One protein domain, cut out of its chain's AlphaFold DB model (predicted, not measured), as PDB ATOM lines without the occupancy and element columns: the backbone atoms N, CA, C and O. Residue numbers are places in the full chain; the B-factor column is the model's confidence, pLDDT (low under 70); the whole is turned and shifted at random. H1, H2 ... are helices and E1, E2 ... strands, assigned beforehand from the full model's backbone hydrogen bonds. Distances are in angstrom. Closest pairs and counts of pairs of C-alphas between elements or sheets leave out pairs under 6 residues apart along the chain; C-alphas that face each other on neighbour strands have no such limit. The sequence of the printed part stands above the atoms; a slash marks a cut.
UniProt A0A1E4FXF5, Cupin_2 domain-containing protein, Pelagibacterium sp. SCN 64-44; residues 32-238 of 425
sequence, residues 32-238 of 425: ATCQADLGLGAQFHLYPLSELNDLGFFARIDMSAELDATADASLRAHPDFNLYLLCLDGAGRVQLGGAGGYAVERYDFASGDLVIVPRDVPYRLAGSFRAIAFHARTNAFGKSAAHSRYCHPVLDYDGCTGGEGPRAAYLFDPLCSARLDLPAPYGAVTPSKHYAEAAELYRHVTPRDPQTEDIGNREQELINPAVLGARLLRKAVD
ATOM      1  N   ALA A  32     228.965 199.622 287.205       78.06
ATOM      2  CA  ALA A  32     229.398 198.418 287.905       78.06
ATOM      3  C   ALA A  32     229.966 197.355 286.944       78.06
ATOM      4  O   ALA A  32     230.275 196.241 287.367       78.06
ATOM      5  N   THR A  33     230.101 197.688 285.654       79.25
ATOM      6  CA  THR A  33     230.683 196.792 284.648       79.25
ATOM      7  C   THR A  33     232.147 196.483 284.934       79.25
ATOM      8  O   THR A  33     232.920 197.343 285.364       79.25
ATOM      9  N   CYS A  34     232.556 195.246 284.645       78.12
ATOM     10  CA  CYS A  34     233.971 194.899 284.655       78.12
ATOM     11  C   CYS A  34     234.616 195.424 283.369       78.12
ATOM     12  O   CYS A  34     234.180 195.092 282.269       78.12
ATOM     13  N   GLN A  35     235.641 196.259 283.510       81.81
ATOM     14  CA  GLN A  35     236.418 196.753 282.381       81.81
ATOM     15  C   GLN A  35     237.606 195.832 282.121       81.81
ATOM     16  O   GLN A  35     238.425 195.610 283.015       81.81
ATOM     17  N   ALA A  36     237.716 195.325 280.896       74.88
ATOM     18  CA  ALA A  36     238.818 194.468 280.486       74.88
ATOM     19  C   ALA A  36     239.352 194.869 279.107       74.88
ATOM     20  O   ALA A  36     238.580 195.098 278.175       74.88
ATOM     21  N   ASP A  37     240.676 194.924 278.980       74.38
ATOM     22  CA  ASP A  37     241.334 194.848 277.681       74.38
ATOM     23  C   ASP A  37     241.586 193.372 277.391       74.38
ATOM     24  O   ASP A  37     242.356 192.696 278.078       74.38
ATOM     25  N   LEU A  38     240.872 192.858 276.396       72.94
ATOM     26  CA  LEU A  38     240.998 191.465 276.006       72.94
ATOM     27  C   LEU A  38     242.103 191.262 274.973       72.94
ATOM     28  O   LEU A  38     242.281 190.125 274.560       72.94
ATOM     29  N   GLY A  39     242.844 192.296 274.558       65.75
ATOM     30  CA  GLY A  39     243.877 192.247 273.519       65.75
ATOM     31  C   GLY A  39     243.316 192.343 272.097       65.75
ATOM     32  O   GLY A  39     243.924 191.833 271.161       65.75
ATOM     33  N   LEU A  40     242.123 192.922 271.937       69.06
ATOM     34  CA  LEU A  40     241.438 193.109 270.647       69.06
ATOM     35  C   LEU A  40     241.517 194.552 270.132       69.06
ATOM     36  O   LEU A  40     240.788 194.896 269.209       69.06
ATOM     37  N   GLY A  41     242.346 195.407 270.743       72.62
ATOM     38  CA  GLY A  41     242.340 196.834 270.412       72.62
ATOM     39  C   GLY A  41     241.034 197.519 270.803       72.62
ATOM     40  O   GLY A  41     240.598 198.447 270.134       72.62
ATOM     41  N   ALA A  42     240.361 197.027 271.843       80.94
ATOM     42  CA  ALA A  42     239.091 197.569 272.292       80.94
ATOM     43  C   ALA A  42     238.947 197.441 273.805       80.94
ATOM     44  O   ALA A  42     239.396 196.465 274.410       80.94
ATOM     45  N   GLN A  43     238.266 198.416 274.395       86.50
ATOM     46  CA  GLN A  43     237.849 198.372 275.782       86.50
ATOM     47  C   GLN A  43     236.522 197.622 275.878       86.50
ATOM     48  O   GLN A  43     235.522 198.019 275.281       86.50
ATOM     49  N   PHE A  44     236.502 196.547 276.659       85.00
ATOM     50  CA  PHE A  44     235.282 195.800 276.928       85.00
ATOM     51  C   PHE A  44     234.695 196.229 278.267       85.00
ATOM     52  O   PHE A  44     235.420 196.361 279.254       85.00
ATOM     53  N   HIS A  45     233.380 196.419 278.288       86.50
ATOM     54  CA  HIS A  45     232.555 196.666 279.464       86.50
ATOM     55  C   HIS A  45     231.614 195.483 279.641       86.50
ATOM     56  O   HIS A  45     230.671 195.299 278.870       86.50
ATOM     57  N   LEU A  46     231.913 194.664 280.638       81.31
ATOM     58  CA  LEU A  46     231.357 193.331 280.789       81.31
ATOM     59  C   LEU A  46     230.255 193.331 281.836       81.31
ATOM     60  O   LEU A  46     230.453 193.824 282.953       81.31
ATOM     61  N   TYR A  47     229.115 192.751 281.469       79.44
ATOM     62  CA  TYR A  47     227.964 192.613 282.351       79.44
ATOM     63  C   TYR A  47     227.923 191.172 282.868       79.44
ATOM     64  O   TYR A  47     227.707 190.248 282.079       79.44
ATOM     65  N   PRO A  48     228.141 190.945 284.173       68.81
ATOM     66  CA  PRO A  48     228.096 189.609 284.745       68.81
ATOM     67  C   PRO A  48     226.640 189.148 284.814       68.81
ATOM     68  O   PRO A  48     225.887 189.522 285.711       68.81
ATOM     69  N   LEU A  49     226.222 188.353 283.830       67.69
ATOM     70  CA  LEU A  49     224.831 187.922 283.712       67.69
ATOM     71  C   LEU A  49     224.460 186.910 284.811       67.69
ATOM     72  O   LEU A  49     223.399 187.028 285.430       67.69
ATOM     73  N   SER A  50     225.334 185.931 285.087       59.03
ATOM     74  CA  SER A  50     225.194 184.947 286.173       59.03
ATOM     75  C   SER A  50     226.449 184.069 286.306       59.03
ATOM     76  O   SER A  50     227.090 183.767 285.303       59.03
ATOM     77  N   GLU A  51     226.748 183.575 287.512       46.34
ATOM     78  CA  GLU A  51     227.714 182.476 287.728       46.34
ATOM     79  C   GLU A  51     227.141 181.100 287.334       46.34
ATOM     80  O   GLU A  51     227.878 180.123 287.220       46.34
ATOM     81  N   LEU A  52     225.817 181.012 287.146       47.03
ATOM     82  CA  LEU A  52     225.082 179.754 286.999       47.03
ATOM     83  C   LEU A  52     224.670 179.424 285.559       47.03
ATOM     84  O   LEU A  52     224.188 178.312 285.342       47.03
ATOM     85  N   ASN A  53     224.787 180.352 284.598       49.47
ATOM     86  CA  ASN A  53     224.111 180.189 283.306       49.47
ATOM     87  C   ASN A  53     224.990 180.331 282.048       49.47
ATOM     88  O   ASN A  53     225.964 181.076 281.998       49.47
ATOM     89  N   ASP A  54     224.564 179.593 281.021       50.16
ATOM     90  CA  ASP A  54     225.261 179.168 279.801       50.16
ATOM     91  C   ASP A  54     225.238 180.192 278.641       50.16
ATOM     92  O   ASP A  54     225.576 179.839 277.503       50.16
ATOM     93  N   LEU A  55     224.798 181.432 278.895       52.53
ATOM     94  CA  LEU A  55     224.193 182.260 277.846       52.53
ATOM     95  C   LEU A  55     225.113 182.954 276.872       52.53
ATOM     96  O   LEU A  55     224.625 183.430 275.858       52.53
ATOM     97  N   GLY A  56     226.402 183.031 277.145       57.81
ATOM     98  CA  GLY A  56     227.186 184.000 276.407       57.81
ATOM     99  C   GLY A  56     227.415 185.274 277.183       57.81
ATOM    100  O   GLY A  56     226.662 185.703 278.050       57.81
ATOM    101  N   PHE A  57     228.531 185.847 276.815       66.06
ATOM    102  CA  PHE A  57     229.056 187.137 277.162       66.06
ATOM    103  C   PHE A  57     228.142 188.234 276.606       66.06
ATOM    104  O   PHE A  57     227.888 188.258 275.402       66.06
ATOM    105  N   PHE A  58     227.664 189.132 277.472       79.19
ATOM    106  CA  PHE A  58     227.136 190.432 277.059       79.19
ATOM    107  C   PHE A  58     228.188 191.490 277.378       79.19
ATOM    108  O   PHE A  58     228.611 191.638 278.532       79.19
ATOM    109  N   ALA A  59     228.597 192.235 276.359       84.00
ATOM    110  CA  ALA A  59     229.551 193.312 276.529       84.00
ATOM    111  C   ALA A  59     229.198 194.518 275.678       84.00
ATOM    112  O   ALA A  59     228.791 194.387 274.525       84.00
ATOM    113  N   ARG A  60     229.469 195.702 276.219       89.44
ATOM    114  CA  ARG A  60     229.696 196.876 275.382       89.44
ATOM    115  C   ARG A  60     231.173 196.920 275.008       89.44
ATOM    116  O   ARG A  60     232.034 196.736 275.864       89.44
ATOM    117  N   ILE A  61     231.447 197.150 273.735       90.19
ATOM    118  CA  ILE A  61     232.785 197.274 273.173       90.19
ATOM    119  C   ILE A  61     232.967 198.722 272.739       90.19
ATOM    120  O   ILE A  61     232.152 199.242 271.979       90.19
ATOM    121  N   ASP A  62     234.034 199.356 273.208       90.94
ATOM    122  CA  ASP A  62     234.478 200.668 272.751       90.94
ATOM    123  C   ASP A  62     235.842 200.496 272.058       90.94
ATOM    124  O   ASP A  62     236.851 200.206 272.704       90.94
ATOM    125  N   MET A  63     235.875 200.640 270.731       89.44
ATOM    126  CA  MET A  63     237.089 200.607 269.910       89.44
ATOM    127  C   MET A  63     237.368 202.017 269.380       89.44
ATOM    128  O   MET A  63     236.523 202.604 268.704       89.44
ATOM    129  N   SER A  64     238.541 202.572 269.694       86.81
ATOM    130  CA  SER A  64     238.990 203.871 269.175       86.81
ATOM    131  C   SER A  64     240.086 203.690 268.132       86.81
ATOM    132  O   SER A  64     240.775 202.673 268.121       86.81
ATOM    133  N   ALA A  65     240.305 204.711 267.303       81.88
ATOM    134  CA  ALA A  65     241.407 204.710 266.345       81.88
ATOM    135  C   ALA A  65     242.785 204.532 267.014       81.88
ATOM    136  O   ALA A  65     243.671 203.924 266.419       81.88
ATOM    137  N   GLU A  66     242.988 205.032 268.244       79.19
ATOM    138  CA  GLU A  66     244.247 204.799 268.966       79.19
ATOM    139  C   GLU A  66     244.391 203.344 269.420       79.19
ATOM    140  O   GLU A  66     245.475 202.766 269.307       79.19
ATOM    141  N   LEU A  67     243.307 202.750 269.929       74.19
ATOM    142  CA  LEU A  67     243.307 201.353 270.357       74.19
ATOM    143  C   LEU A  67     243.482 200.409 269.162       74.19
ATOM    144  O   LEU A  67     244.250 199.461 269.262       74.19
ATOM    145  N   ASP A  68     242.865 200.711 268.019       75.31
ATOM    146  CA  ASP A  68     243.040 199.967 266.767       75.31
ATOM    147  C   ASP A  68     244.481 200.085 266.236       75.31
ATOM    148  O   ASP A  68     245.124 199.089 265.920       75.31
ATOM    149  N   ALA A  69     245.055 201.295 266.225       69.12
ATOM    150  CA  ALA A  69     246.420 201.529 265.739       69.12
ATOM    151  C   ALA A  69     247.516 200.884 266.606       69.12
ATOM    152  O   ALA A  69     248.637 200.678 266.135       69.12
ATOM    153  N   THR A  70     247.213 200.610 267.874       61.84
ATOM    154  CA  THR A  70     248.121 199.943 268.819       61.84
ATOM    155  C   THR A  70     247.799 198.465 269.006       61.84
ATOM    156  O   THR A  70     248.565 197.755 269.660       61.84
ATOM    157  N   ALA A  71     246.708 197.985 268.409       60.09
ATOM    158  CA  ALA A  71     246.368 196.581 268.407       60.09
ATOM    159  C   ALA A  71     247.327 195.818 267.491       60.09
ATOM    160  O   ALA A  71     247.347 196.014 266.274       60.09
ATOM    161  N   ASP A  72     248.032 194.835 268.048       57.03
ATOM    162  CA  ASP A  72     248.346 193.638 267.274       57.03
ATOM    163  C   ASP A  72     246.993 192.968 267.004       57.03
ATOM    164  O   ASP A  72     246.528 192.182 267.822       57.03
ATOM    165  N   ALA A  73     246.279 193.402 265.953       59.56
ATOM    166  CA  ALA A  73     244.868 193.073 265.743       59.56
ATOM    167  C   ALA A  73     244.660 191.562 265.847       59.56
ATOM    168  O   ALA A  73     245.018 190.833 264.924       59.56
ATOM    169  N   SER A  74     244.136 191.084 266.973       75.75
ATOM    170  CA  SER A  74     244.282 189.669 267.277       75.75
ATOM    171  C   SER A  74     243.294 188.826 266.475       75.75
ATOM    172  O   SER A  74     242.098 189.114 266.432       75.75
ATOM    173  N   LEU A  75     243.791 187.809 265.773       85.38
ATOM    174  CA  LEU A  75     242.984 186.866 265.011       85.38
ATOM    175  C   LEU A  75     242.483 185.779 265.956       85.38
ATOM    176  O   LEU A  75     243.267 184.979 266.463       85.38
ATOM    177  N   ARG A  76     241.174 185.733 266.192       87.19
ATOM    178  CA  ARG A  76     240.574 184.841 267.190       87.19
ATOM    179  C   ARG A  76     239.431 184.045 266.621       87.19
ATOM    180  O   ARG A  76     238.749 184.514 265.728       87.19
ATOM    181  N   ALA A  77     239.168 182.876 267.182       85.94
ATOM    182  CA  ALA A  77     237.910 182.179 266.951       85.94
ATOM    183  C   ALA A  77     237.232 181.879 268.283       85.94
ATOM    184  O   ALA A  77     237.894 181.521 269.260       85.94
ATOM    185  N   HIS A  78     235.907 181.964 268.297       81.62
ATOM    186  CA  HIS A  78     235.086 181.435 269.376       81.62
ATOM    187  C   HIS A  78     234.571 180.065 268.941       81.62
ATOM    188  O   HIS A  78     233.604 179.996 268.173       81.62
ATOM    189  N   PRO A  79     235.228 178.958 269.341       73.81
ATOM    190  CA  PRO A  79     234.661 177.658 269.063       73.81
ATOM    191  C   PRO A  79     233.362 177.528 269.853       73.81
ATOM    192  O   PRO A  79     233.252 178.086 270.941       73.81
ATOM    193  N   ASP A  80     232.374 176.836 269.295       72.19
ATOM    194  CA  ASP A  80     231.043 176.634 269.894       72.19
ATOM    195  C   ASP A  80     230.099 177.863 269.968       72.19
ATOM    196  O   ASP A  80     228.886 177.667 270.081       72.19
ATOM    197  N   PHE A  81     230.576 179.105 269.819       76.00
ATOM    198  CA  PHE A  81     229.748 180.318 269.964       76.00
ATOM    199  C   PHE A  81     229.806 181.229 268.736       76.00
ATOM    200  O   PHE A  81     230.876 181.492 268.200       76.00
ATOM    201  N   ASN A  82     228.654 181.739 268.302       79.19
ATOM    202  CA  ASN A  82     228.588 182.808 267.299       79.19
ATOM    203  C   ASN A  82     228.656 184.145 268.018       79.19
ATOM    204  O   ASN A  82     228.080 184.284 269.099       79.19
ATOM    205  N   LEU A  83     229.314 185.115 267.396       83.44
ATOM    206  CA  LEU A  83     229.383 186.481 267.890       83.44
ATOM    207  C   LEU A  83     228.399 187.345 267.097       83.44
ATOM    208  O   LEU A  83     228.483 187.440 265.876       83.44
ATOM    209  N   TYR A  84     227.497 187.995 267.816       86.06
ATOM    210  CA  TYR A  84     226.612 189.041 267.326       86.06
ATOM    211  C   TYR A  84     227.189 190.376 267.773       86.06
ATOM    212  O   TYR A  84     227.378 190.579 268.969       86.06
ATOM    213  N   LEU A  85     227.483 191.268 266.834       89.88
ATOM    214  CA  LEU A  85     228.053 192.581 267.102       89.88
ATOM    215  C   LEU A  85     227.184 193.656 266.454       89.88
ATOM    216  O   LEU A  85     227.207 193.835 265.240       89.88
ATOM    217  N   LEU A  86     226.401 194.350 267.273       91.94
ATOM    218  CA  LEU A  86     225.565 195.463 266.845       91.94
ATOM    219  C   LEU A  86     226.332 196.771 267.016       91.94
ATOM    220  O   LEU A  86     226.622 197.175 268.144       91.94
ATOM    221  N   CYS A  87     226.640 197.443 265.911       93.62
ATOM    222  CA  CYS A  87     227.317 198.731 265.930       93.62
ATOM    223  C   CYS A  87     226.348 199.827 266.397       93.62
ATOM    224  O   CYS A  87     225.351 200.109 265.739       93.62
ATOM    225  N   LEU A  88     226.626 200.451 267.540       92.75
ATOM    226  CA  LEU A  88     225.849 201.577 268.059       92.75
ATOM    227  C   LEU A  88     226.260 202.891 267.392       92.75
ATOM    228  O   LEU A  88     225.410 203.704 267.046       92.75
ATOM    229  N   ASP A  89     227.561 203.102 267.225       93.50
ATOM    230  CA  ASP A  89     228.136 204.341 266.702       93.50
ATOM    231  C   ASP A  89     229.468 204.060 265.998       93.50
ATOM    232  O   ASP A  89     230.176 203.115 266.353       93.50
ATOM    233  N   GLY A  90     229.819 204.898 265.027       94.62
ATOM    234  CA  GLY A  90     231.034 204.776 264.231       94.62
ATOM    235  C   GLY A  90     230.950 203.724 263.124       94.62
ATOM    236  O   GLY A  90     229.878 203.414 262.599       94.62
ATOM    237  N   ALA A  91     232.113 203.220 262.721       94.25
ATOM    238  CA  ALA A  91     232.244 202.259 261.635       94.25
ATOM    239  C   ALA A  91     233.498 201.400 261.797       94.25
ATOM    240  O   ALA A  91     234.482 201.792 262.435       94.25
ATOM    241  N   GLY A  92     233.473 200.230 261.175       92.75
ATOM    242  CA  GLY A  92     234.583 199.301 261.225       92.75
ATOM    243  C   GLY A  92     234.536 198.258 260.127       92.75
ATOM    244  O   GLY A  92     233.735 198.311 259.193       92.75
ATOM    245  N   ARG A  93     235.443 197.299 260.252       91.56
ATOM    246  CA  ARG A  93     235.571 196.163 259.350       91.56
ATOM    247  C   ARG A  93     235.741 194.895 260.159       91.56
ATOM    248  O   ARG A  93     236.579 194.837 261.056       91.56
ATOM    249  N   VAL A  94     234.996 193.859 259.792       91.25
ATOM    250  CA  VAL A  94     235.291 192.494 260.219       91.25
ATOM    251  C   VAL A  94     236.053 191.788 259.107       91.25
ATOM    252  O   VAL A  94     235.664 191.818 257.939       91.25
ATOM    253  N   GLN A  95     237.172 191.168 259.466       90.88
ATOM    254  CA  GLN A  95     237.873 190.233 258.599       90.88
ATOM    255  C   GLN A  95     237.618 188.824 259.118       90.88
ATOM    256  O   GLN A  95     237.903 188.569 260.286       90.88
ATOM    257  N   LEU A  96     237.145 187.919 258.263       88.81
ATOM    258  CA  LEU A  96     237.110 186.486 258.553       88.81
ATOM    259  C   LEU A  96     238.300 185.773 257.906       88.81
ATOM    260  O   LEU A  96     238.838 186.223 256.894       88.81
ATOM    261  N   GLY A  97     238.696 184.645 258.485       85.31
ATOM    262  CA  GLY A  97     239.757 183.773 257.997       85.31
ATOM    263  C   GLY A  97     241.161 184.382 258.063       85.31
ATOM    264  O   GLY A  97     241.456 185.269 258.863       85.31
ATOM    265  N   GLY A  98     242.063 183.852 257.235       84.88
ATOM    266  CA  GLY A  98     243.505 184.137 257.264       84.88
ATOM    267  C   GLY A  98     244.340 183.081 257.996       84.88
ATOM    268  O   GLY A  98     245.557 183.041 257.816       84.88
ATOM    269  N   ALA A  99     243.689 182.187 258.743       84.62
ATOM    270  CA  ALA A  99     244.277 181.032 259.420       84.62
ATOM    271  C   ALA A  99     243.265 179.867 259.487       84.62
ATOM    272  O   ALA A  99     242.127 180.008 259.030       84.62
ATOM    273  N   GLY A 100     243.656 178.712 260.037       78.94
ATOM    274  CA  GLY A 100     242.764 177.557 260.211       78.94
ATOM    275  C   GLY A 100     242.281 176.917 258.902       78.94
ATOM    276  O   GLY A 100     241.303 176.176 258.898       78.94
ATOM    277  N   GLY A 101     242.942 177.209 257.779       77.94
ATOM    278  CA  GLY A 101     242.527 176.769 256.444       77.94
ATOM    279  C   GLY A 101     241.445 177.644 255.807       77.94
ATOM    280  O   GLY A 101     240.932 177.293 254.746       77.94
ATOM    281  N   TYR A 102     241.111 178.780 256.420       81.69
ATOM    282  CA  TYR A 102     240.106 179.708 255.920       81.69
ATOM    283  C   TYR A 102     240.745 180.854 255.130       81.69
ATOM    284  O   TYR A 102     241.652 181.532 255.620       81.69
ATOM    285  N   ALA A 103     240.263 181.090 253.909       83.31
ATOM    286  CA  ALA A 103     240.663 182.250 253.114       83.31
ATOM    287  C   ALA A 103     240.130 183.552 253.736       83.31
ATOM    288  O   ALA A 103     239.199 183.520 254.537       83.31
ATOM    289  N   VAL A 104     240.748 184.683 253.390       87.75
ATOM    290  CA  VAL A 104     240.398 185.984 253.971       87.75
ATOM    291  C   VAL A 104     239.172 186.589 253.290       87.75
ATOM    292  O   VAL A 104     239.204 186.825 252.083       87.75
ATOM    293  N   GLU A 105     238.165 186.938 254.087       88.38
ATOM    294  CA  GLU A 105     236.975 187.707 253.691       88.38
ATOM    295  C   GLU A 105     236.921 189.014 254.487       88.38
ATOM    296  O   GLU A 105     237.414 189.071 255.617       88.38
ATOM    297  N   ARG A 106     236.349 190.081 253.919       89.75
ATOM    298  CA  ARG A 106     236.275 191.400 254.568       89.75
ATOM    299  C   ARG A 106     234.915 192.045 254.384       89.75
ATOM    300  O   ARG A 106     234.488 192.244 253.255       89.75
ATOM    301  N   TYR A 107     234.309 192.467 255.488       88.81
ATOM    302  CA  TYR A 107     232.992 193.093 255.505       88.81
ATOM    303  C   TYR A 107     233.048 194.417 256.267       88.81
ATOM    304  O   TYR A 107     233.443 194.449 257.434       88.81
ATOM    305  N   ASP A 108     232.663 195.502 255.598       91.31
ATOM    306  CA  ASP A 108     232.581 196.844 256.182       91.31
ATOM    307  C   ASP A 108     231.207 197.069 256.816       91.31
ATOM    308  O   ASP A 108     230.180 196.851 256.169       91.31
ATOM    309  N   PHE A 109     231.187 197.560 258.054       92.06
ATOM    310  CA  PHE A 109     229.978 197.839 258.827       92.06
ATOM    311  C   PHE A 109     229.983 199.268 259.384       92.06
ATOM    312  O   PHE A 109     231.036 199.870 259.596       92.06
ATOM    313  N   ALA A 110     228.795 199.803 259.639       93.31
ATOM    314  CA  ALA A 110     228.577 201.134 260.192       93.31
ATOM    315  C   ALA A 110     227.534 201.100 261.318       93.31
ATOM    316  O   ALA A 110     226.959 200.054 261.614       93.31
ATOM    317  N   SER A 111     227.311 202.242 261.972       92.69
ATOM    318  CA  SER A 111     226.265 202.409 262.987       92.69
ATOM    319  C   SER A 111     224.913 201.867 262.507       92.69
ATOM    320  O   SER A 111     224.481 202.103 261.379       92.69
ATOM    321  N   GLY A 112     224.256 201.115 263.386       88.88
ATOM    322  CA  GLY A 112     223.006 200.412 263.136       88.88
ATOM    323  C   GLY A 112     223.185 199.003 262.578       88.88
ATOM    324  O   GLY A 112     222.263 198.206 262.707       88.88
ATOM    325  N   ASP A 113     224.335 198.658 261.997       90.00
ATOM    326  CA  ASP A 113     224.524 197.336 261.405       90.00
ATOM    327  C   ASP A 113     224.753 196.255 262.464       90.00
ATOM    328  O   ASP A 113     225.493 196.447 263.436       90.00
ATOM    329  N   LEU A 114     224.169 195.082 262.226       88.25
ATOM    330  CA  LEU A 114     224.434 193.873 262.990       88.25
ATOM    331  C   LEU A 114     225.341 192.931 262.199       88.25
ATOM    332  O   LEU A 114     224.961 192.393 261.157       88.25
ATOM    333  N   VAL A 115     226.528 192.688 262.745       88.81
ATOM    334  CA  VAL A 115     227.493 191.710 262.248       88.81
ATOM    335  C   VAL A 115     227.276 190.382 262.972       88.81
ATOM    336  O   VAL A 115     227.276 190.335 264.200       88.81
ATOM    337  N   ILE A 116     227.141 189.288 262.228       86.19
ATOM    338  CA  ILE A 116     227.064 187.928 262.765       86.19
ATOM    339  C   ILE A 116     228.305 187.168 262.304       86.19
ATOM    340  O   ILE A 116     228.426 186.795 261.133       86.19
ATOM    341  N   VAL A 117     229.222 186.932 263.240       86.38
ATOM    342  CA  VAL A 117     230.423 186.126 263.036       86.38
ATOM    343  C   VAL A 117     230.109 184.667 263.389       86.38
ATOM    344  O   VAL A 117     229.720 184.372 264.525       86.38
ATOM    345  N   PRO A 118     230.271 183.732 262.440       79.00
ATOM    346  CA  PRO A 118     230.005 182.322 262.679       79.00
ATOM    347  C   PRO A 118     230.978 181.711 263.683       79.00
ATOM    348  O   PRO A 118     232.179 181.989 263.667       79.00
ATOM    349  N   ARG A 119     230.459 180.793 264.504       80.00
ATOM    350  CA  ARG A 119     231.291 179.979 265.394       80.00
ATOM    351  C   ARG A 119     232.384 179.236 264.632       80.00
ATOM    352  O   ARG A 119     232.171 178.821 263.491       80.00
ATOM    353  N   ASP A 120     233.501 179.012 265.313       79.06
ATOM    354  CA  ASP A 120     234.687 178.300 264.820       79.06
ATOM    355  C   ASP A 120     235.494 179.014 263.716       79.06
ATOM    356  O   ASP A 120     236.552 178.520 263.322       79.06
ATOM    357  N   VAL A 121     235.045 180.175 263.223       83.44
ATOM    358  CA  VAL A 121     235.737 180.917 262.161       83.44
ATOM    359  C   VAL A 121     236.674 181.963 262.780       83.44
ATOM    360  O   VAL A 121     236.213 182.783 263.576       83.44
ATOM    361  N   PRO A 122     237.978 181.969 262.435       88.12
ATOM    362  CA  PRO A 122     238.890 183.021 262.855       88.12
ATOM    363  C   PRO A 122     238.432 184.378 262.326       88.12
ATOM    364  O   PRO A 122     238.081 184.493 261.154       88.12
ATOM    365  N   TYR A 123     238.462 185.404 263.160       89.88
ATOM    366  CA  TYR A 123     238.090 186.755 262.793       89.88
ATOM    367  C   TYR A 123     238.929 187.794 263.533       89.88
ATOM    368  O   TYR A 123     239.550 187.514 264.561       89.88
ATOM    369  N   ARG A 124     238.936 189.008 262.994       88.50
ATOM    370  CA  ARG A 124     239.422 190.209 263.678       88.50
ATOM    371  C   ARG A 124     238.551 191.404 263.330       88.50
ATOM    372  O   ARG A 124     237.937 191.440 262.262       88.50
ATOM    373  N   LEU A 125     238.522 192.367 264.240       89.06
ATOM    374  CA  LEU A 125     237.814 193.632 264.092       89.06
ATOM    375  C   LEU A 125     238.838 194.756 263.940       89.06
ATOM    376  O   LEU A 125     239.936 194.655 264.480       89.06
ATOM    377  N   ALA A 126     238.470 195.788 263.192       89.44
ATOM    378  CA  ALA A 126     239.245 197.013 263.037       89.44
ATOM    379  C   ALA A 126     238.302 198.207 262.850       89.44
ATOM    380  O   ALA A 126     237.145 198.025 262.445       89.44
ATOM    381  N   GLY A 127     238.805 199.419 263.074       90.62
ATOM    382  CA  GLY A 127     238.063 200.667 262.915       90.62
ATOM    383  C   GLY A 127     237.879 201.443 264.216       90.62
ATOM    384  O   GLY A 127     238.630 201.297 265.171       90.62
ATOM    385  N   SER A 128     236.874 202.318 264.235       93.00
ATOM    386  CA  SER A 128     236.544 203.143 265.397       93.00
ATOM    387  C   SER A 128     235.037 203.129 265.580       93.00
ATOM    388  O   SER A 128     234.303 203.765 264.820       93.00
ATOM    389  N   PHE A 129     234.576 202.376 266.572       93.31
ATOM    390  CA  PHE A 129     233.161 202.127 266.796       93.31
ATOM    391  C   PHE A 129     232.854 201.829 268.262       93.31
ATOM    392  O   PHE A 129     233.693 201.347 269.025       93.31
ATOM    393  N   ARG A 130     231.595 202.050 268.631       94.12
ATOM    394  CA  ARG A 130     230.990 201.492 269.839       94.12
ATOM    395  C   ARG A 130     229.995 200.427 269.425       94.12
ATOM    396  O   ARG A 130     229.170 200.679 268.554       94.12
ATOM    397  N   ALA A 131     230.020 199.269 270.069       92.69
ATOM    398  CA  ALA A 131     229.113 198.174 269.753       92.69
ATOM    399  C   ALA A 131     228.613 197.437 270.997       92.69
ATOM    400  O   ALA A 131     229.226 197.504 272.062       92.69
ATOM    401  N   ILE A 132     227.511 196.707 270.844       90.31
ATOM    402  CA  ILE A 132     227.091 195.659 271.777       90.31
ATOM    403  C   ILE A 132     227.450 194.310 271.178       90.31
ATOM    404  O   ILE A 132     227.136 194.040 270.021       90.31
ATOM    405  N   ALA A 133     228.101 193.473 271.977       86.81
ATOM    406  CA  ALA A 133     228.457 192.114 271.630       86.81
ATOM    407  C   ALA A 133     227.670 191.110 272.469       86.81
ATOM    408  O   ALA A 133     227.605 191.224 273.696       86.81
ATOM    409  N   PHE A 134     227.117 190.110 271.787       82.62
ATOM    410  CA  PHE A 134     226.432 188.975 272.386       82.62
ATOM    411  C   PHE A 134     226.957 187.665 271.795       82.62
ATOM    412  O   PHE A 134     227.136 187.554 270.581       82.62
ATOM    413  N   HIS A 135     227.192 186.655 272.632       78.62
ATOM    414  CA  HIS A 135     227.606 185.322 272.182       78.62
ATOM    415  C   HIS A 135     226.455 184.317 272.296       78.62
ATOM    416  O   HIS A 135     225.872 184.206 273.360       78.62
ATOM    417  N   ALA A 136     226.160 183.524 271.261       72.88
ATOM    418  CA  ALA A 136     225.108 182.493 271.327       72.88
ATOM    419  C   ALA A 136     225.610 181.096 270.917       72.88
ATOM    420  O   ALA A 136     226.403 180.960 269.980       72.88
ATOM    421  N   ARG A 137     225.133 180.048 271.612       68.94
ATOM    422  CA  ARG A 137     225.508 178.626 271.394       68.94
ATOM    423  C   ARG A 137     224.797 177.981 270.206       68.94
ATOM    424  O   ARG A 137     225.334 177.095 269.534       68.94
ATOM    425  N   THR A 138     223.548 178.358 270.006       62.09
ATOM    426  CA  THR A 138     222.771 178.116 268.788       62.09
ATOM    427  C   THR A 138     223.079 179.196 267.770       62.09
ATOM    428  O   THR A 138     223.857 180.109 268.049       62.09
ATOM    429  N   ASN A 139     222.549 179.059 266.557       57.78
ATOM    430  CA  ASN A 139     222.902 180.002 265.517       57.78
ATOM    431  C   ASN A 139     221.795 180.302 264.521       57.78
ATOM    432  O   ASN A 139     220.901 179.490 264.264       57.78
ATOM    433  N   ALA A 140     222.026 181.428 263.848       51.78
ATOM    434  CA  ALA A 140     221.396 181.859 262.614       51.78
ATOM    435  C   ALA A 140     221.568 180.901 261.412       51.78
ATOM    436  O   ALA A 140     221.169 181.189 260.282       51.78
ATOM    437  N   PHE A 141     222.234 179.769 261.606       52.97
ATOM    438  CA  PHE A 141     222.727 178.912 260.533       52.97
ATOM    439  C   PHE A 141     222.222 177.469 260.661       52.97
ATOM    440  O   PHE A 141     222.788 176.569 260.046       52.97
ATOM    441  N   GLY A 142     221.179 177.230 261.466       49.28
ATOM    442  CA  GLY A 142     220.507 175.935 261.584       49.28
ATOM    443  C   GLY A 142     221.334 174.802 262.207       49.28
ATOM    444  O   GLY A 142     220.994 173.634 262.012       49.28
ATOM    445  N   LYS A 143     222.416 175.093 262.941       56.97
ATOM    446  CA  LYS A 143     223.213 174.064 263.636       56.97
ATOM    447  C   LYS A 143     222.619 173.721 265.003       56.97
ATOM    448  O   LYS A 143     221.969 174.544 265.645       56.97
ATOM    449  N   SER A 144     222.915 172.517 265.501       58.12
ATOM    450  CA  SER A 144     222.628 172.165 266.895       58.12
ATOM    451  C   SER A 144     223.357 173.103 267.859       58.12
ATOM    452  O   SER A 144     224.483 173.545 267.582       58.12
ATOM    453  N   ALA A 145     222.720 173.362 269.006       62.12
ATOM    454  CA  ALA A 145     223.346 174.050 270.128       62.12
ATOM    455  C   ALA A 145     224.698 173.397 270.438       62.12
ATOM    456  O   ALA A 145     224.805 172.167 270.488       62.12
ATOM    457  N   ALA A 146     225.729 174.220 270.590       62.12
ATOM    458  CA  ALA A 146     227.060 173.739 270.913       62.12
ATOM    459  C   ALA A 146     227.130 173.081 272.299       62.12
ATOM    460  O   ALA A 146     226.238 173.278 273.122       62.12
ATOM    461  N   HIS A 147     228.177 172.300 272.575       61.91
ATOM    462  CA  HIS A 147     228.249 171.459 273.777       61.91
ATOM    463  C   HIS A 147     228.862 172.165 274.992       61.91
ATOM    464  O   HIS A 147     228.492 171.840 276.123       61.91
ATOM    465  N   SER A 148     229.748 173.139 274.771       58.50
ATOM    466  CA  SER A 148     230.437 173.853 275.847       58.50
ATOM    467  C   SER A 148     229.498 174.775 276.633       58.50
ATOM    468  O   SER A 148     228.690 175.509 276.062       58.50
ATOM    469  N   ARG A 149     229.618 174.729 277.963       58.50
ATOM    470  CA  ARG A 149     229.040 175.702 278.904       58.50
ATOM    471  C   ARG A 149     230.078 176.777 279.227       58.50
ATOM    472  O   ARG A 149     231.257 176.572 278.947       58.50
ATOM    473  N   TYR A 150     229.664 177.897 279.826       56.16
ATOM    474  CA  TYR A 150     230.644 178.853 280.350       56.16
ATOM    475  C   TYR A 150     231.494 178.195 281.445       56.16
ATOM    476  O   TYR A 150     230.986 177.418 282.248       56.16
ATOM    477  N   CYS A 151     232.798 178.452 281.517       58.44
ATOM    478  CA  CYS A 151     233.602 179.449 280.795       58.44
ATOM    479  C   CYS A 151     233.806 179.130 279.304       58.44
ATOM    480  O   CYS A 151     234.251 178.033 278.975       58.44
ATOM    481  N   HIS A 152     233.501 180.075 278.404       68.19
ATOM    482  CA  HIS A 152     233.615 179.811 276.968       68.19
ATOM    483  C   HIS A 152     235.059 179.942 276.444       68.19
ATOM    484  O   HIS A 152     235.775 180.867 276.842       68.19
ATOM    485  N   PRO A 153     235.489 179.029 275.558       73.50
ATOM    486  CA  PRO A 153     236.808 179.058 274.939       73.50
ATOM    487  C   PRO A 153     236.983 180.167 273.906       73.50
ATOM    488  O   PRO A 153     236.071 180.519 273.157       73.50
ATOM    489  N   VAL A 154     238.214 180.661 273.830       80.50
ATOM    490  CA  VAL A 154     238.714 181.513 272.757       80.50
ATOM    491  C   VAL A 154     240.003 180.901 272.227       80.50
ATOM    492  O   VAL A 154     240.890 180.529 272.999       80.50
ATOM    493  N   LEU A 155     240.090 180.771 270.909       84.62
ATOM    494  CA  LEU A 155     241.267 180.282 270.205       84.62
ATOM    495  C   LEU A 155     242.040 181.460 269.633       84.62
ATOM    496  O   LEU A 155     241.458 182.312 268.965       84.62
ATOM    497  N   ASP A 156     243.342 181.469 269.874       85.56
ATOM    498  CA  ASP A 156     244.266 182.481 269.387       85.56
ATOM    499  C   ASP A 156     244.986 181.983 268.133       85.56
ATOM    500  O   ASP A 156     245.689 180.966 268.166       85.56
ATOM    501  N   TYR A 157     244.807 182.704 267.034       84.62
ATOM    502  CA  TYR A 157     245.460 182.465 265.754       84.62
ATOM    503  C   TYR A 157     246.487 183.556 265.427       84.62
ATOM    504  O   TYR A 157     246.902 183.682 264.273       84.62
ATOM    505  N   ASP A 158     246.936 184.350 266.399       81.75
ATOM    506  CA  ASP A 158     247.898 185.407 266.116       81.75
ATOM    507  C   ASP A 158     249.234 184.900 265.595       81.75
ATOM    508  O   ASP A 158     249.808 183.906 266.047       81.75
ATOM    509  N   GLY A 159     249.712 185.591 264.560       78.69
ATOM    510  CA  GLY A 159     250.878 185.184 263.786       78.69
ATOM    511  C   GLY A 159     250.693 183.880 263.001       78.69
ATOM    512  O   GLY A 159     251.673 183.418 262.415       78.69
ATOM    513  N   CYS A 160     249.494 183.283 262.985       81.25
ATOM    514  CA  CYS A 160     249.189 182.120 262.157       81.25
ATOM    515  C   CYS A 160     248.848 182.545 260.732       81.25
ATOM    516  O   CYS A 160     248.236 183.591 260.510       81.25
ATOM    517  N   THR A 161     249.208 181.709 259.759       78.56
ATOM    518  CA  THR A 161     248.840 181.937 258.356       78.56
ATOM    519  C   THR A 161     248.350 180.667 257.674       78.56
ATOM    520  O   THR A 161     248.808 179.558 257.950       78.56
ATOM    521  N   GLY A 162     247.400 180.817 256.751       78.50
ATOM    522  CA  GLY A 162     246.947 179.723 255.896       78.50
ATOM    523  C   GLY A 162     246.330 178.566 256.687       78.50
ATOM    524  O   GLY A 162     245.322 178.742 257.364       78.50
ATOM    525  N   GLY A 163     246.908 177.368 256.569       76.62
ATOM    526  CA  GLY A 163     246.412 176.142 257.210       76.62
ATOM    527  C   GLY A 163     246.828 175.953 258.672       76.62
ATOM    528  O   GLY A 163     246.523 174.912 259.249       76.62
ATOM    529  N   GLU A 164     247.558 176.902 259.260       80.12
ATOM    530  CA  GLU A 164     248.038 176.792 260.639       80.12
ATOM    531  C   GLU A 164     246.878 176.802 261.650       80.12
ATOM    532  O   GLU A 164     245.928 177.580 261.530       80.12
ATOM    533  N   GLY A 165     246.961 175.906 262.638       77.81
ATOM    534  CA  GLY A 165     246.022 175.828 263.758       77.81
ATOM    535  C   GLY A 165     246.299 176.881 264.840       77.81
ATOM    536  O   GLY A 165     247.297 177.596 264.754       77.81
ATOM    537  N   PRO A 166     245.442 176.964 265.872       82.12
ATOM    538  CA  PRO A 166     245.583 177.961 266.928       82.12
ATOM    539  C   PRO A 166     246.859 177.728 267.748       82.12
ATOM    540  O   PRO A 166     247.232 176.588 268.034       82.12
ATOM    541  N   ARG A 167     247.518 178.816 268.156       79.38
ATOM    542  CA  ARG A 167     248.742 178.788 268.980       79.38
ATOM    543  C   ARG A 167     248.460 178.753 270.469       79.38
ATOM    544  O   ARG A 167     249.271 178.228 271.230       79.38
ATOM    545  N   ALA A 168     247.323 179.300 270.874       77.38
ATOM    546  CA  ALA A 168     246.873 179.278 272.251       77.38
ATOM    547  C   ALA A 168     245.358 179.105 272.318       77.38
ATOM    548  O   ALA A 168     244.625 179.363 271.363       77.38
ATOM    549  N   ALA A 169     244.901 178.665 273.481       78.06
ATOM    550  CA  ALA A 169     243.504 178.668 273.849       78.06
ATOM    551  C   ALA A 169     243.396 179.226 275.264       78.06
ATOM    552  O   ALA A 169     244.262 178.973 276.102       78.06
ATOM    553  N   TYR A 170     242.346 179.985 275.533       74.81
ATOM    554  CA  TYR A 170     242.074 180.502 276.865       74.81
ATOM    555  C   TYR A 170     240.582 180.491 277.166       74.81
ATOM    556  O   TYR A 170     239.741 180.526 276.268       74.81
ATOM    557  N   LEU A 171     240.272 180.423 278.455       71.25
ATOM    558  CA  LEU A 171     238.946 180.633 279.011       71.25
ATOM    559  C   LEU A 171     238.937 181.965 279.757       71.25
ATOM    560  O   LEU A 171     239.928 182.333 280.385       71.25
ATOM    561  N   PHE A 172     237.802 182.649 279.747       67.62
ATOM    562  CA  PHE A 172     237.508 183.679 280.741       67.62
ATOM    563  C   PHE A 172     236.596 183.086 281.801       67.62
ATOM    564  O   PHE A 172     235.644 182.392 281.445       67.62
ATOM    565  N   ASP A 173     236.868 183.360 283.075       61.50
ATOM    566  CA  ASP A 173     235.917 183.060 284.148       61.50
ATOM    567  C   ASP A 173     234.539 183.714 283.868       61.50
ATOM    568  O   ASP A 173     234.440 184.637 283.056       61.50
ATOM    569  N   PRO A 174     233.438 183.277 284.510       56.38
ATOM    570  CA  PRO A 174     232.098 183.798 284.204       56.38
ATOM    571  C   PRO A 174     231.939 185.303 284.473       56.38
ATOM    572  O   PRO A 174     231.071 185.948 283.889       56.38
ATOM    573  N   LEU A 175     232.795 185.870 285.329       55.34
ATOM    574  CA  LEU A 175     232.869 187.304 285.619       55.34
ATOM    575  C   LEU A 175     233.870 188.046 284.718       55.34
ATOM    576  O   LEU A 175     233.999 189.264 284.825       55.34
ATOM    577  N   CYS A 176     234.585 187.318 283.854       58.72
ATOM    578  CA  CYS A 176     235.680 187.791 283.007       58.72
ATOM    579  C   CYS A 176     236.758 188.589 283.770       58.72
ATOM    580  O   CYS A 176     237.434 189.454 283.213       58.72
ATOM    581  N   SER A 177     236.916 188.285 285.057       56.47
ATOM    582  CA  SER A 177     237.906 188.850 285.962       56.47
ATOM    583  C   SER A 177     239.295 188.221 285.799       56.47
ATOM    584  O   SER A 177     240.296 188.840 286.173       56.47
ATOM    585  N   ALA A 178     239.373 187.016 285.225       62.34
ATOM    586  CA  ALA A 178     240.610 186.284 285.004       62.34
ATOM    587  C   ALA A 178     240.592 185.487 283.690       62.34
ATOM    588  O   ALA A 178     239.634 184.787 283.357       62.34
ATOM    589  N   ARG A 179     241.717 185.549 282.973       70.25
ATOM    590  CA  ARG A 179     242.036 184.670 281.846       70.25
ATOM    591  C   ARG A 179     242.711 183.405 282.377       70.25
ATOM    592  O   ARG A 179     243.693 183.491 283.111       70.25
ATOM    593  N   LEU A 180     242.211 182.244 281.975       68.62
ATOM    594  CA  LEU A 180     242.787 180.932 282.253       68.62
ATOM    595  C   LEU A 180     243.344 180.356 280.953       68.62
ATOM    596  O   LEU A 180     242.582 180.021 280.047       68.62
ATOM    597  N   ASP A 181     244.665 180.237 280.852       70.69
ATOM    598  CA  ASP A 181     245.294 179.601 279.695       70.69
ATOM    599  C   ASP A 181     245.021 178.091 279.700       70.69
ATOM    600  O   ASP A 181     245.163 177.409 280.719       70.69
ATOM    601  N   LEU A 182     244.632 177.561 278.543       63.53
ATOM    602  CA  LEU A 182     244.406 176.139 278.338       63.53
ATOM    603  C   LEU A 182     245.648 175.493 277.710       63.53
ATOM    604  O   LEU A 182     246.208 176.040 276.756       63.53
ATOM    605  N   PRO A 183     246.077 174.309 278.183       56.34
ATOM    606  CA  PRO A 183     247.147 173.570 277.529       56.34
ATOM    607  C   PRO A 183     246.705 173.123 276.128       56.34
ATOM    608  O   PRO A 183     245.651 172.511 275.955       56.34
ATOM    609  N   ALA A 184     247.523 173.431 275.120       50.50
ATOM    610  CA  ALA A 184     247.322 172.972 273.748       50.50
ATOM    611  C   ALA A 184     247.496 171.437 273.627       50.50
ATOM    612  O   ALA A 184     248.313 170.866 274.357       50.50
ATOM    613  N   PRO A 185     246.814 170.758 272.679       54.66
ATOM    614  CA  PRO A 185     245.906 171.320 271.681       54.66
ATOM    615  C   PRO A 185     244.431 171.258 272.110       54.66
ATOM    616  O   PRO A 185     243.887 170.181 272.351       54.66
ATOM    617  N   TYR A 186     243.752 172.406 272.089       51.94
ATOM    618  CA  TYR A 186     242.321 172.417 271.784       51.94
ATOM    619  C   TYR A 186     242.191 172.232 270.270       51.94
ATOM    620  O   TYR A 186     242.862 172.920 269.500       51.94
ATOM    621  N   GLY A 187     241.433 171.218 269.851       51.34
ATOM    622  CA  GLY A 187     241.437 170.731 268.471       51.34
ATOM    623  C   GLY A 187     241.143 171.825 267.443       51.34
ATOM    624  O   GLY A 187     240.246 172.640 267.631       51.34
ATOM    625  N   ALA A 188     241.894 171.814 266.339       47.28
ATOM    626  CA  ALA A 188     241.589 172.633 265.175       47.28
ATOM    627  C   ALA A 188     240.199 172.260 264.646       47.28
ATOM    628  O   ALA A 188     239.936 171.087 264.358       47.28
ATOM    629  N   VAL A 189     239.313 173.245 264.502       50.94
ATOM    630  CA  VAL A 189     238.041 173.008 263.825       50.94
ATOM    631  C   VAL A 189     238.344 172.857 262.344       50.94
ATOM    632  O   VAL A 189     238.810 173.779 261.683       50.94
ATOM    633  N   THR A 190     238.142 171.649 261.829       49.50
ATOM    634  CA  THR A 190     238.315 171.369 260.407       49.50
ATOM    635  C   THR A 190     237.054 171.828 259.668       49.50
ATOM    636  O   THR A 190     235.949 171.490 260.109       49.50
ATOM    637  N   PRO A 191     237.173 172.561 258.546       49.16
ATOM    638  CA  PRO A 191     236.023 172.914 257.723       49.16
ATOM    639  C   PRO A 191     235.319 171.629 257.281       49.16
ATOM    640  O   PRO A 191     235.873 170.827 256.529       49.16
ATOM    641  N   SER A 192     234.112 171.384 257.784       50.78
ATOM    642  CA  SER A 192     233.325 170.225 257.379       50.78
ATOM    643  C   SER A 192     232.367 170.617 256.256       50.78
ATOM    644  O   SER A 192     231.878 171.741 256.189       50.78
ATOM    645  N   LYS A 193     232.063 169.674 255.362       45.31
ATOM    646  CA  LYS A 193     231.173 169.866 254.201       45.31
ATOM    647  C   LYS A 193     229.766 170.395 254.567       45.31
ATOM    648  O   LYS A 193     229.060 170.902 253.702       45.31
ATOM    649  N   HIS A 194     229.400 170.330 255.849       47.62
ATOM    650  CA  HIS A 194     228.130 170.771 256.427       47.62
ATOM    651  C   HIS A 194     227.847 172.282 256.302       47.62
ATOM    652  O   HIS A 194     226.693 172.689 256.404       47.62
ATOM    653  N   TYR A 195     228.857 173.133 256.078       52.25
ATOM    654  CA  TYR A 195     228.658 174.589 256.008       52.25
ATOM    655  C   TYR A 195     227.893 175.055 254.756       52.25
ATOM    656  O   TYR A 195     227.024 175.922 254.863       52.25
ATOM    657  N   ALA A 196     228.147 174.445 253.594       50.97
ATOM    658  CA  ALA A 196     227.435 174.773 252.355       50.97
ATOM    659  C   ALA A 196     225.948 174.371 252.425       50.97
ATOM    660  O   ALA A 196     225.072 175.140 252.021       50.97
ATOM    661  N   GLU A 197     225.662 173.205 253.017       49.97
ATOM    662  CA  GLU A 197     224.304 172.701 253.263       49.97
ATOM    663  C   GLU A 197     223.546 173.581 254.270       49.97
ATOM    664  O   GLU A 197     222.370 173.863 254.070       49.97
ATOM    665  N   ALA A 198     224.213 174.087 255.314       48.09
ATOM    666  CA  ALA A 198     223.626 175.021 256.279       48.09
ATOM    667  C   ALA A 198     223.262 176.378 255.645       48.09
ATOM    668  O   ALA A 198     222.196 176.933 255.920       48.09
ATOM    669  N   ALA A 199     224.114 176.902 254.756       51.28
ATOM    670  CA  ALA A 199     223.827 178.124 254.008       51.28
ATOM    671  C   ALA A 199     222.660 177.933 253.025       51.28
ATOM    672  O   ALA A 199     221.873 178.850 252.805       51.28
ATOM    673  N   GLU A 200     222.538 176.757 252.410       55.22
ATOM    674  CA  GLU A 200     221.391 176.402 251.570       55.22
ATOM    675  C   GLU A 200     220.111 176.200 252.389       55.22
ATOM    676  O   GLU A 200     219.092 176.800 252.060       55.22
ATOM    677  N   LEU A 201     220.159 175.460 253.497       49.59
ATOM    678  CA  LEU A 201     219.022 175.273 254.397       49.59
ATOM    679  C   LEU A 201     218.509 176.617 254.917       49.59
ATOM    680  O   LEU A 201     217.314 176.876 254.821       49.59
ATOM    681  N   TYR A 202     219.400 177.497 255.383       49.31
ATOM    682  CA  TYR A 202     219.037 178.853 255.793       49.31
ATOM    683  C   TYR A 202     218.309 179.619 254.684       49.31
ATOM    684  O   TYR A 202     217.266 180.209 254.937       49.31
ATOM    685  N   ARG A 203     218.818 179.558 253.443       54.97
ATOM    686  CA  ARG A 203     218.174 180.174 252.269       54.97
ATOM    687  C   ARG A 203     216.759 179.652 252.014       54.97
ATOM    688  O   ARG A 203     215.946 180.386 251.466       54.97
ATOM    689  N   HIS A 204     216.488 178.400 252.373       50.41
ATOM    690  CA  HIS A 204     215.183 177.772 252.186       50.41
ATOM    691  C   HIS A 204     214.218 178.041 253.349       50.41
ATOM    692  O   HIS A 204     213.019 178.159 253.114       50.41
ATOM    693  N   VAL A 205     214.712 178.107 254.592       40.22
ATOM    694  CA  VAL A 205     213.863 178.217 255.796       40.22
ATOM    695  C   VAL A 205     213.706 179.642 256.308       40.22
ATOM    696  O   VAL A 205     212.731 179.933 256.984       40.22
ATOM    697  N   THR A 206     214.644 180.538 256.008       45.28
ATOM    698  CA  THR A 206     214.502 181.967 256.289       45.28
ATOM    699  C   THR A 206     214.200 182.660 254.970       45.28
ATOM    700  O   THR A 206     215.037 182.596 254.067       45.28
ATOM    701  N   PRO A 207     213.017 183.278 254.810       42.72
ATOM    702  CA  PRO A 207     212.686 184.001 253.592       42.72
ATOM    703  C   PRO A 207     213.801 185.005 253.289       42.72
ATOM    704  O   PRO A 207     214.021 185.933 254.068       42.72
ATOM    705  N   ARG A 208     214.538 184.800 252.189       49.56
ATOM    706  CA  ARG A 208     215.419 185.840 251.655       49.56
ATOM    707  C   ARG A 208     214.524 186.954 251.156       49.56
ATOM    708  O   ARG A 208     213.893 186.827 250.108       49.56
ATOM    709  N   ASP A 209     214.451 188.018 251.934       47.78
ATOM    710  CA  ASP A 209     213.922 189.270 251.437       47.78
ATOM    711  C   ASP A 209     214.898 189.790 250.369       47.78
ATOM    712  O   ASP A 209     216.104 189.805 250.641       47.78
ATOM    713  N   PRO A 210     214.449 190.195 249.167       49.06
ATOM    714  CA  PRO A 210     215.296 190.882 248.191       49.06
ATOM    715  C   PRO A 210     216.088 192.061 248.780       49.06
ATOM    716  O   PRO A 210     217.139 192.407 248.249       49.06
ATOM    717  N   GLN A 211     215.613 192.643 249.890       41.28
ATOM    718  CA  GLN A 211     216.319 193.653 250.686       41.28
ATOM    719  C   GLN A 211     217.667 193.157 251.254       41.28
ATOM    720  O   GLN A 211     218.638 193.902 251.255       41.28
ATOM    721  N   THR A 212     217.782 191.879 251.619       49.34
ATOM    722  CA  THR A 212     218.988 191.301 252.252       49.34
ATOM    723  C   THR A 212     220.109 190.916 251.265       49.34
ATOM    724  O   THR A 212     221.149 190.399 251.682       49.34
ATOM    725  N   GLU A 213     219.930 191.103 249.948       59.31
ATOM    726  CA  GLU A 213     220.937 190.728 248.940       59.31
ATOM    727  C   GLU A 213     221.938 191.863 248.654       59.31
ATOM    728  O   GLU A 213     221.825 192.599 247.676       59.31
ATOM    729  N   ASP A 214     222.982 191.952 249.479       68.69
ATOM    730  CA  ASP A 214     224.163 192.774 249.195       68.69
ATOM    731  C   ASP A 214     225.144 192.007 248.281       68.69
ATOM    732  O   ASP A 214     225.686 190.956 248.643       68.69
ATOM    733  N   ILE A 215     225.361 192.525 247.063       73.19
ATOM    734  CA  ILE A 215     226.239 191.903 246.057       73.19
ATOM    735  C   ILE A 215     227.693 191.850 246.546       73.19
ATOM    736  O   ILE A 215     228.364 190.844 246.322       73.19
ATOM    737  N   GLY A 216     228.173 192.885 247.237       75.19
ATOM    738  CA  GLY A 216     229.539 192.934 247.755       75.19
ATOM    739  C   GLY A 216     229.767 191.890 248.847       75.19
ATOM    740  O   GLY A 216     230.741 191.141 248.791       75.19
ATOM    741  N   ASN A 217     228.828 191.755 249.786       73.50
ATOM    742  CA  ASN A 217     228.868 190.696 250.797       73.50
ATOM    743  C   ASN A 217     228.850 189.311 250.141       73.50
ATOM    744  O   ASN A 217     229.591 188.422 250.554       73.50
ATOM    745  N   ARG A 218     228.059 189.136 249.077       72.00
ATOM    746  CA  ARG A 218     227.994 187.878 248.323       72.00
ATOM    747  C   ARG A 218     229.308 187.545 247.622       72.00
ATOM    748  O   ARG A 218     229.702 186.383 247.598       72.00
ATOM    749  N   GLU A 219     229.988 188.533 247.049       79.81
ATOM    750  CA  GLU A 219     231.317 188.336 246.468       79.81
ATOM    751  C   GLU A 219     232.324 187.873 247.525       79.81
ATOM    752  O   GLU A 219     233.127 186.987 247.237       79.81
ATOM    753  N   GLN A 220     232.240 188.404 248.751       80.50
ATOM    754  CA  GLN A 220     233.077 187.966 249.871       80.50
ATOM    755  C   GLN A 220     232.738 186.540 250.325       80.50
ATOM    756  O   GLN A 220     233.640 185.714 250.406       80.50
ATOM    757  N   GLU A 221     231.457 186.211 250.533       69.31
ATOM    758  CA  GLU A 221     231.014 184.861 250.936       69.31
ATOM    759  C   GLU A 221     231.473 183.762 249.955       69.31
ATOM    760  O   GLU A 221     231.698 182.615 250.338       69.31
ATOM    761  N   LEU A 222     231.602 184.087 248.664       73.38
ATOM    762  CA  LEU A 222     232.028 183.132 247.637       73.38
ATOM    763  C   LEU A 222     233.536 182.842 247.650       73.38
ATOM    764  O   LEU A 222     233.959 181.869 247.020       73.38
ATOM    765  N   ILE A 223     234.346 183.639 248.358       78.19
ATOM    766  CA  ILE A 223     235.796 183.418 248.483       78.19
ATOM    767  C   ILE A 223     236.069 182.107 249.226       78.19
ATOM    768  O   ILE A 223     237.016 181.392 248.885       78.19
ATOM    769  N   ASN A 224     235.227 181.756 250.203       68.12
ATOM    770  CA  ASN A 224     235.369 180.533 250.971       68.12
ATOM    771  C   ASN A 224     234.077 179.696 250.962       68.12
ATOM    772  O   ASN A 224     233.290 179.744 251.903       68.12
ATOM    773  N   PRO A 225     233.871 178.823 249.958       62.00
ATOM    774  CA  PRO A 225     232.642 178.031 249.843       62.00
ATOM    775  C   PRO A 225     232.442 177.013 250.982       62.00
ATOM    776  O   PRO A 225     231.373 176.413 251.092       62.00
ATOM    777  N   ALA A 226     233.473 176.780 251.803       55.25
ATOM    778  CA  ALA A 226     233.426 175.919 252.983       55.25
ATOM    779  C   ALA A 226     233.180 176.698 254.290       55.25
ATOM    780  O   ALA A 226     233.050 176.075 255.345       55.25
ATOM    781  N   VAL A 227     233.115 178.030 254.231       59.47
ATOM    782  CA  VAL A 227     232.730 178.905 255.338       59.47
ATOM    783  C   VAL A 227     231.360 179.462 255.048       59.47
ATOM    784  O   VAL A 227     231.008 179.824 253.932       59.47
ATOM    785  N   LEU A 228     230.563 179.512 256.097       60.38
ATOM    786  CA  LEU A 228     229.376 180.327 256.068       60.38
ATOM    787  C   LEU A 228     229.866 181.730 256.431       60.38
ATOM    788  O   LEU A 228     230.246 181.907 257.577       60.38
ATOM    789  N   GLY A 229     230.014 182.638 255.458       61.22
ATOM    790  CA  GLY A 229     230.631 183.961 255.661       61.22
ATOM    791  C   GLY A 229     229.942 184.807 256.738       61.22
ATOM    792  O   GLY A 229     228.911 184.416 257.301       61.22
ATOM    793  N   ALA A 230     230.506 185.978 257.047       67.31
ATOM    794  CA  ALA A 230     229.868 186.885 258.001       67.31
ATOM    795  C   ALA A 230     228.528 187.331 257.424       67.31
ATOM    796  O   ALA A 230     228.438 187.666 256.243       67.31
ATOM    797  N   ARG A 231     227.494 187.385 258.266       75.12
ATOM    798  CA  ARG A 231     226.249 188.043 257.867       75.12
ATOM    799  C   ARG A 231     226.231 189.454 258.383       75.12
ATOM    800  O   ARG A 231     226.550 189.698 259.541       75.12
ATOM    801  N   LEU A 232     225.821 190.352 257.509       78.75
ATOM    802  CA  LEU A 232     225.712 191.756 257.815       78.75
ATOM    803  C   LEU A 232     224.285 192.188 257.536       78.75
ATOM    804  O   LEU A 232     223.882 192.250 256.378       78.75
ATOM    805  N   LEU A 233     223.536 192.422 258.609       80.00
ATOM    806  CA  LEU A 233     222.189 192.964 258.526       80.00
ATOM    807  C   LEU A 233     222.282 194.479 258.676       80.00
ATOM    808  O   LEU A 233     222.811 194.985 259.668       80.00
ATOM    809  N   ARG A 234     221.801 195.197 257.669       82.25
ATOM    810  CA  ARG A 234     221.859 196.652 257.573       82.25
ATOM    811  C   ARG A 234     220.567 197.234 258.112       82.25
ATOM    812  O   ARG A 234     219.513 196.991 257.533       82.25
ATOM    813  N   LYS A 235     220.611 198.064 259.157       79.69
ATOM    814  CA  LYS A 235     219.383 198.651 259.741       79.69
ATOM    815  C   LYS A 235     218.505 199.336 258.694       79.69
ATOM    816  O   LYS A 235     217.299 199.133 258.671       79.69
ATOM    817  N   ALA A 236     219.123 200.115 257.806       74.81
ATOM    818  CA  ALA A 236     218.418 200.889 256.786       74.81
ATOM    819  C   ALA A 236     217.617 200.030 255.790       74.81
ATOM    820  O   ALA A 236     216.694 200.541 255.161       74.81
ATOM    821  N   VAL A 237     217.986 198.760 255.627       73.00
ATOM    822  CA  VAL A 237     217.430 197.876 254.601       73.00
ATOM    823  C   VAL A 237     216.670 196.707 255.226       73.00
ATOM    824  O   VAL A 237     215.575 196.394 254.778       73.00
ATOM    825  N   ASP A 238     217.207 196.119 256.294       71.50
ATOM    826  CA  ASP A 238     216.742 194.853 256.866       71.50
ATOM    827  C   ASP A 238     215.874 195.015 258.124       71.50
ATOM    828  O   ASP A 238     215.206 194.065 258.531       71.50
TER     829      ASP A 238
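Overview. This is residues 32 to 238 of the 425 residues of the protein "Cupin_2 domain-containing protein" of Pelagibacterium sp. SCN 64-44 (UniProt A0A1E4FXF5). A strongly twisted sheet of eight strands, E1 to E7 and E11, makes the main body; its two long strands, E4 and E7, bend sharply and fold the sheet back on itself. A smaller three-stranded sheet, E8 to E10, stands off to one side; H3 covers E5, H1 packs beside E7 with Ala 65 near Ser 128, and H2 is on neither sheet. The 207 printed residues run E1 E2 E3 H1 E4 E5 E6 E7 E8 E9 E10 H2 H3 E11 H4, with neighbour strands antiparallel in both sheets. The class is mixed, with under half of the residues, 99, in named elements. The whole is compact, with a radius of gyration of the C-alphas of 16.3 A, and rounded, spanning 44 by 37 by 34 A.

Along the chain. In the large sheet, E4 is residues 82 to 96, 12.8 A end to end, and bends by 152 degrees at residue 90, with C-alpha 90 at (231.034, 204.776, 264.231). E7, residues 123 to 136, 16.1 A, bends by 146 degrees at residue 127. The others are E1, 34 to 37, starting at (233.971, 194.899, 284.655); E2, 43 to 47; E3, 58 to 63, 15.9 A; E5, 105 to 110, 17.1 A; E6, 114 to 117; and E11, 231 to 233. The small sheet has E8, 153 to 156, E9, 168 to 172, and E10, 179 to 182. The helices are H1, 65 to 70, H2, 194 to 205, 16.1 A, H3, 215 to 221, and H4, 235 to 238, ending at (216.742, 194.853, 256.866).

Arrangement. E4 has E7 on one side, with N 84 and O 134 2.8 A apart, and on the other side E6 beside residues 82 to 86 and E5 beside 90 to 96; N 85 and O 115 are 2.8 A apart, N 94 and O 107 2.9 A. E11 is antiparallel to E6, N 116 to O 231 2.8 A. E3 is antiparallel to E7, N 61 to O 131 2.8 A. E1 E2 E3 is a meander, each strand the antiparallel neighbour of the one before, and so is E8 E9 E10, with N 154 to O 170 2.9 A and N 171 to O 180 2.8 A. Residues 76 to 77 pair with 155 to 156 of E8. H3 is over E5 at a height of 8.3 A over the sheet and runs along it, at 14 degrees on the local plane; the closest C-alphas, Glu 105 and Gln 220, are 5.5 A apart. H1 is on the sheet, height 7.6 A; its closest C-alpha to E7, Ala 65 to Ser 128, is at 5.2 A. H4 only grazes the sheet. In H1, H2 and H3 every O i to N i+4 pair is within hydrogen-bond range; H4 is too short for one.

Size, cuts and confidence. The C-alphas farthest apart, Pro 183 and Pro 210, are 46.6 A apart. The printed part has no cut. The links H1 to E4, E7 to E8, E8 to E9 and E10 to H2 are long. Mean pLDDT is 72.4 over the printed part; residues under 70 include 137 to 152 and 182 to 214, and H2 averages 50.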